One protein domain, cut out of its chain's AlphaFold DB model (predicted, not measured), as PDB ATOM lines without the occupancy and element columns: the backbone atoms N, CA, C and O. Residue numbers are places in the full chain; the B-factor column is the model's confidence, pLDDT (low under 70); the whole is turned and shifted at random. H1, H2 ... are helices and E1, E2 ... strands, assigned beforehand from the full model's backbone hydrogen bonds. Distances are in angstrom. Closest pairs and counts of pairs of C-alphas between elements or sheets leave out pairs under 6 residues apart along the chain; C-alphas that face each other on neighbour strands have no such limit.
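AT A GLANCE: This is residues 87 to 136 of the 140 residues of the protein "PHB domain-containing protein" of Pseudomonas aeruginosa (UniProt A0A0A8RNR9). With little regular structure, two short strands, E1 and E2, pair at one end, helices H1 and H2 sit together at the other, and a narrow loop with residues 119 to 120 paired antiparallel to 126 to 127 reaches off sideways. The printed part has 50 residues, 19 in named elements, in the order E1, H1, H2, E2, class mixed. It is loose, radius of gyration of the C-alphas 13.1 A, spanning 43 by 28 by 14 A.

IN THESE COORDINATES: E1, residues 87 to 89, begins at C-alpha 87 (71.445, 50.997, 108.370). H1, residues 97 to 104, is 11.1 A long. H2 has residues 111 to 114. E2, residues 132 to 135, ends at C-alpha 135 (75.596, 49.414, 113.634).

HOW THE PARTS SIT: E1 and E2 are antiparallel, 145 degrees; N 88 and O 133, 2.9 A apart, are within hydrogen-bond range. H1 and H2 touch, the closest C-alphas being those of Ala 99 and Leu 113, 5.0 A. In H1, 3 of 4 O i to N i+4 pairs are within hydrogen-bond range; H2 is too short for one.

THE WHOLE: The farthest C-alphas, of Ser 107 and Lys 136, are 43.1 A apart. The printed part has no cut. The H2 to E2 link is long, 17 residues. Residues 87 to 94, 99, 115 and 135 to 136 have pLDDT under 70.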
ATOM      1  N   GLU A  87      72.851  51.333 108.164       63.28
ATOM      2  CA  GLU A  87      71.445  50.997 108.370       63.28
ATOM      3  C   GLU A  87      71.166  49.619 107.767       63.28
ATOM      4  O   GLU A  87      71.318  49.400 106.565       63.28
ATOM      5  N   ARG A  88      70.734  48.674 108.601       65.25
ATOM      6  CA  ARG A  88      70.211  47.387 108.147       65.25
ATOM      7  C   ARG A  88      68.766  47.250 108.583       65.25
ATOM      8  O   ARG A  88      68.456  47.206 109.776       65.25
ATOM      9  N   ARG A  89      67.878  47.145 107.599       59.00
ATOM     10  CA  ARG A  89      66.474  46.820 107.835       59.00
ATOM     11  C   ARG A  89      66.331  45.320 108.059       59.00
ATOM     12  O   ARG A  89      66.896  44.520 107.311       59.00
ATOM     13  N   VAL A  90      65.599  44.926 109.096       62.50
ATOM     14  CA  VAL A  90      65.346  43.508 109.379       62.50
ATOM     15  C   VAL A  90      64.165  43.049 108.528       62.50
ATOM     16  O   VAL A  90      63.011  43.175 108.921       62.50
ATOM     17  N   GLU A  91      64.454  42.524 107.338       61.00
ATOM     18  CA  GLU A  91      63.422  42.107 106.377       61.00
ATOM     19  C   GLU A  91      62.601  40.898 106.840       61.00
ATOM     20  O   GLU A  91      61.442  40.769 106.463       61.00
ATOM     21  N   GLY A  92      63.155  40.046 107.710       60.62
ATOM     22  CA  GLY A  92      62.482  38.828 108.185       60.62
ATOM     23  C   GLY A  92      61.252  39.066 109.070       60.62
ATOM     24  O   GLY A  92      60.473  38.142 109.277       60.62
ATOM     25  N   LEU A  93      61.071  40.286 109.585       58.84
ATOM     26  CA  LEU A  93      59.900  40.679 110.381       58.84
ATOM     27  C   LEU A  93      58.900  41.518 109.574       58.84
ATOM     28  O   LEU A  93      57.808  41.811 110.056       58.84
ATOM     29  N   LEU A  94      59.270  41.911 108.354       62.78
ATOM     30  CA  LEU A  94      58.442  42.744 107.502       62.78
ATOM     31  C   LEU A  94      57.476  41.893 106.689       62.78
ATOM     32  O   LEU A  94      57.790  40.797 106.226       62.78
ATOM     33  N   ARG A  95      56.299  42.463 106.440       71.00
ATOM     34  CA  ARG A  95      55.398  41.960 105.408       71.00
ATOM     35  C   ARG A  95      56.130  42.017 104.065       71.00
ATOM     36  O   ARG A  95      56.653  43.070 103.693       71.00
ATOM     37  N   SER A  96      56.204  40.883 103.370       70.12
ATOM     38  CA  SER A  96      56.902  40.793 102.087       70.12
ATOM     39  C   SER A  96      56.223  41.681 101.038       70.12
ATOM     40  O   SER A  96      55.014  41.919 101.086       70.12
ATOM     41  N   GLU A  97      56.983  42.160 100.050       71.88
ATOM     42  CA  GLU A  97      56.424  42.937  98.929       71.88
ATOM     43  C   GLU A  97      55.328  42.169  98.173       71.88
ATOM     44  O   GLU A  97      54.368  42.759  97.684       71.88
ATOM     45  N   GLN A  98      55.437  40.838  98.111       70.81
ATOM     46  CA  GLN A  98      54.420  39.981  97.499       70.81
ATOM     47  C   GLN A  98      53.124  39.964  98.317       70.81
ATOM     48  O   GLN A  98      52.053  40.087  97.733       70.81
ATOM     49  N   ALA A  99      53.212  39.889  99.648       69.75
ATOM     50  CA  ALA A  99      52.040  39.952 100.519       69.75
ATOM     51  C   ALA A  99      51.359  41.329 100.466       69.75
ATOM     52  O   ALA A  99      50.140  41.402 100.367       69.75
ATOM     53  N   ARG A 100      52.135  42.422 100.409       75.50
ATOM     54  CA  ARG A 100      51.588  43.778 100.196       75.50
ATOM     55  C   ARG A 100      50.851  43.927  98.866       75.50
ATOM     56  O   ARG A 100      49.845  44.621  98.798       75.50
ATOM     57  N   ARG A 101      51.355  43.306  97.795       74.44
ATOM     58  CA  ARG A 101      50.671  43.302  96.489       74.44
ATOM     59  C   ARG A 101      49.405  42.449  96.513       74.44
ATOM     60  O   ARG A 101      48.416  42.856  95.918       74.44
ATOM     61  N   ALA A 102      49.424  41.329  97.230       76.31
ATOM     62  CA  ALA A 102      48.261  40.468  97.427       76.31
ATOM     63  C   ALA A 102      47.132  41.135  98.237       76.31
ATOM     64  O   ALA A 102      45.965  40.823  98.022       76.31
ATOM     65  N   ASP A 103      47.455  42.093  99.116       76.81
ATOM     66  CA  ASP A 103      46.451  42.906  99.823       76.81
ATOM     67  C   ASP A 103      45.697  43.865  98.879       76.81
ATOM     68  O   ASP A 103      44.545  44.217  99.131       76.81
ATOM     69  N   LEU A 104      46.348  44.303  97.795       80.38
ATOM     70  CA  LEU A 104      45.782  45.223  96.800       80.38
ATOM     71  C   LEU A 104      45.075  44.485  95.656       80.38
ATOM     72  O   LEU A 104      44.153  45.031  95.051       80.38
ATOM     73  N   ASP A 105      45.511  43.262  95.361       80.06
ATOM     74  CA  ASP A 105      44.971  42.406  94.312       80.06
ATOM     75  C   ASP A 105      44.644  41.017  94.871       80.06
ATOM     76  O   ASP A 105      45.516  40.162  95.049       80.06
ATOM     77  N   VAL A 106      43.350  40.785  95.097       74.94
ATOM     78  CA  VAL A 106      42.805  39.523  95.616       74.94
ATOM     79  C   VAL A 106      43.180  38.323  94.739       74.94
ATOM     80  O   VAL A 106      43.277  37.211  95.254       74.94
ATOM     81  N   SER A 107      43.442  38.517  93.441       77.44
ATOM     82  CA  SER A 107      43.856  37.424  92.550       77.44
ATOM     83  C   SER A 107      45.256  36.880  92.861       77.44
ATOM     84  O   SER A 107      45.560  35.736  92.526       77.44
ATOM     85  N   LEU A 108      46.086  37.669  93.551       72.25
ATOM     86  CA  LEU A 108      47.416  37.294  94.035       72.25
ATOM     87  C   LEU A 108      47.391  36.791  95.489       72.25
ATOM     88  O   LEU A 108      48.440  36.455  96.044       72.25
ATOM     89  N   SER A 109      46.209  36.744  96.113       74.50
ATOM     90  CA  SER A 109      46.037  36.311  97.495       74.50
ATOM     91  C   SER A 109      46.254  34.807  97.639       74.50
ATOM     92  O   SER A 109      45.637  33.984  96.966       74.50
ATOM     93  N   SER A 110      47.157  34.450  98.546       75.62
ATOM     94  CA  SER A 110      47.437  33.081  98.961       75.62
ATOM     95  C   SER A 110      47.389  33.033 100.479       75.62
ATOM     96  O   SER A 110      47.855  33.963 101.137       75.62
ATOM     97  N   ASP A 111      46.883  31.938 101.043       74.69
ATOM     98  CA  ASP A 111      46.799  31.737 102.495       74.69
ATOM     99  C   ASP A 111      48.178  31.874 103.177       74.69
ATOM    100  O   ASP A 111      48.321  32.483 104.236       74.69
ATOM    101  N   ALA A 112      49.239  31.437 102.485       72.38
ATOM    102  CA  ALA A 112      50.623  31.604 102.924       72.38
ATOM    103  C   ALA A 112      51.083  33.078 102.982       72.38
ATOM    104  O   ALA A 112      51.948  33.422 103.786       72.38
ATOM    105  N   LEU A 113      50.524  33.954 102.141       75.12
ATOM    106  CA  LEU A 113      50.831  35.390 102.123       75.12
ATOM    107  C   LEU A 113      49.943  36.175 103.094       75.12
ATOM    108  O   LEU A 113      50.426  37.130 103.707       75.12
ATOM    109  N   ALA A 114      48.690  35.750 103.284       73.69
ATOM    110  CA  ALA A 114      47.710  36.412 104.142       73.69
ATOM    111  C   ALA A 114      48.225  36.580 105.583       73.69
ATOM    112  O   ALA A 114      48.209  37.691 106.117       73.69
ATOM    113  N   GLY A 115      48.784  35.512 106.167       68.69
ATOM    114  CA  GLY A 115      49.358  35.518 107.521       68.69
ATOM    115  C   GLY A 115      50.817  35.986 107.632       68.69
ATOM    116  O   GLY A 115      51.345  36.074 108.739       68.69
ATOM    117  N   SER A 116      51.500  36.280 106.522       73.69
ATOM    118  CA  SER A 116      52.942  36.574 106.539       73.69
ATOM    119  C   SER A 116      53.272  37.977 107.081       73.69
ATOM    120  O   SER A 116      52.605  38.962 106.763       73.69
ATOM    121  N   GLY A 117      54.322  38.094 107.900       72.56
ATOM    122  CA  GLY A 117      54.765  39.376 108.476       72.56
ATOM    123  C   GLY A 117      53.929  39.891 109.657       72.56
ATOM    124  O   GLY A 117      54.165  41.006 110.121       72.56
ATOM    125  N   TYR A 118      52.979  39.091 110.149       79.25
ATOM    126  CA  TYR A 118      52.286  39.327 111.413       79.25
ATOM    127  C   TYR A 118      52.875  38.447 112.511       79.25
ATOM    128  O   TYR A 118      53.180  37.274 112.294       79.25
ATOM    129  N   LEU A 119      53.033  39.018 113.701       80.94
ATOM    130  CA  LEU A 119      53.559  38.335 114.875       80.94
ATOM    131  C   LEU A 119      52.467  38.239 115.936       80.94
ATOM    132  O   LEU A 119      51.711  39.191 116.139       80.94
ATOM    133  N   LEU A 120      52.404  37.086 116.605       84.00
ATOM    134  CA  LEU A 120      51.471  36.852 117.699       84.00
ATOM    135  C   LEU A 120      52.132  37.201 119.031       84.00
ATOM    136  O   LEU A 120      53.242  36.750 119.323       84.00
ATOM    137  N   THR A 121      51.442  37.985 119.846       84.50
ATOM    138  CA  THR A 121      51.859  38.293 121.214       84.50
ATOM    139  C   THR A 121      51.307  37.248 122.192       84.50
ATOM    140  O   THR A 121      50.392  36.489 121.869       84.50
ATOM    141  N   GLY A 122      51.885  37.156 123.396       86.94
ATOM    142  CA  GLY A 122      51.510  36.137 124.393       86.94
ATOM    143  C   GLY A 122      50.068  36.242 124.913       86.94
ATOM    144  O   GLY A 122      49.548  35.287 125.480       86.94
ATOM    145  N   ASP A 123      49.418  37.380 124.691       91.62
ATOM    146  CA  ASP A 123      48.010  37.676 124.968       91.62
ATOM    147  C   ASP A 123      47.095  37.480 123.741       91.62
ATOM    148  O   ASP A 123      45.955  37.937 123.743       91.62
ATOM    149  N   ALA A 124      47.579  36.787 122.702       83.94
ATOM    150  CA  ALA A 124      46.881  36.534 121.437       83.94
ATOM    151  C   ALA A 124      46.566  37.791 120.600       83.94
ATOM    152  O   ALA A 124      45.712  37.758 119.712       83.94
ATOM    153  N   GLY A 125      47.286  38.889 120.837       81.75
ATOM    154  CA  GLY A 125      47.294  40.049 119.951       81.75
ATOM    155  C   GLY A 125      48.072  39.785 118.657       81.75
ATOM    156  O   GLY A 125      48.967  38.941 118.604       81.75
ATOM    157  N   VAL A 126      47.732  40.528 117.600       81.81
ATOM    158  CA  VAL A 126      48.423  40.491 116.302       81.81
ATOM    159  C   VAL A 126      49.103  41.834 116.069       81.81
ATOM    160  O   VAL A 126      48.442  42.873 116.085       81.81
ATOM    161  N   VAL A 127      50.417  41.822 115.845       82.12
ATOM    162  CA  VAL A 127      51.217  43.037 115.629       82.12
ATOM    163  C   VAL A 127      52.102  42.922 114.392       82.12
ATOM    164  O   VAL A 127      52.513  41.833 113.995       82.12
ATOM    165  N   GLN A 128      52.422  44.070 113.798       80.00
ATOM    166  CA  GLN A 128      53.398  44.195 112.719       80.00
ATOM    167  C   GLN A 128      54.557  45.065 113.208       80.00
ATOM    168  O   GLN A 128      54.332  46.149 113.746       80.00
ATOM    169  N   LEU A 129      55.791  44.594 113.030       75.62
ATOM    170  CA  LEU A 129      56.993  45.293 113.486       75.62
ATOM    171  C   LEU A 129      57.868  45.691 112.295       75.62
ATOM    172  O   LEU A 129      58.173  44.872 111.434       75.62
ATOM    173  N   ASP A 130      58.306  46.950 112.279       77.12
ATOM    174  CA  ASP A 130      59.358  47.445 111.388       77.12
ATOM    175  C   ASP A 130      60.552  47.860 112.246       77.12
ATOM    176  O   ASP A 130      60.488  48.836 112.996       77.12
ATOM    177  N   VAL A 131      61.626  47.073 112.177       75.06
ATOM    178  CA  VAL A 131      62.831  47.274 112.985       75.06
ATOM    179  C   VAL A 131      63.988  47.668 112.078       75.06
ATOM    180  O   VAL A 131      64.321  46.977 111.109       75.06
ATOM    181  N   ARG A 132      64.636  48.777 112.436       74.06
ATOM    182  CA  ARG A 132      65.858  49.270 111.799       74.06
ATOM    183  C   ARG A 132      67.009  49.194 112.787       74.06
ATOM    184  O   ARG A 132      66.901  49.715 113.895       74.06
ATOM    185  N   VAL A 133      68.091  48.534 112.386       76.19
ATOM    186  CA  VAL A 133      69.304  48.395 113.194       76.19
ATOM    187  C   VAL A 133      70.392  49.272 112.598       76.19
ATOM    188  O   VAL A 133      70.678  49.202 111.405       76.19
ATOM    189  N   PHE A 134      71.004  50.076 113.456       73.56
ATOM    190  CA  PHE A 134      72.118  50.952 113.137       73.56
ATOM    191  C   PHE A 134      73.357  50.396 113.833       73.56
ATOM    192  O   PHE A 134      73.374  50.312 115.060       73.56
ATOM    193  N   TYR A 135      74.369  49.982 113.072       69.44
ATOM    194  CA  TYR A 135      75.596  49.414 113.634       69.44
ATOM    195  C   TYR A 135      76.841  50.063 113.032       69.44
ATOM    196  O   TYR A 135      76.808  50.604 111.925       69.44
ATOM    197  N   LYS A 136      77.931  50.022 113.799       64.25
ATOM    198  CA  LYS A 136      79.270  50.452 113.393       64.25
ATOM    199  C   LYS A 136      80.201  49.249 113.448       64.25
ATOM    200  O   LYS A 136      80.014  48.369 114.287       64.25
TER     201      LYS A 136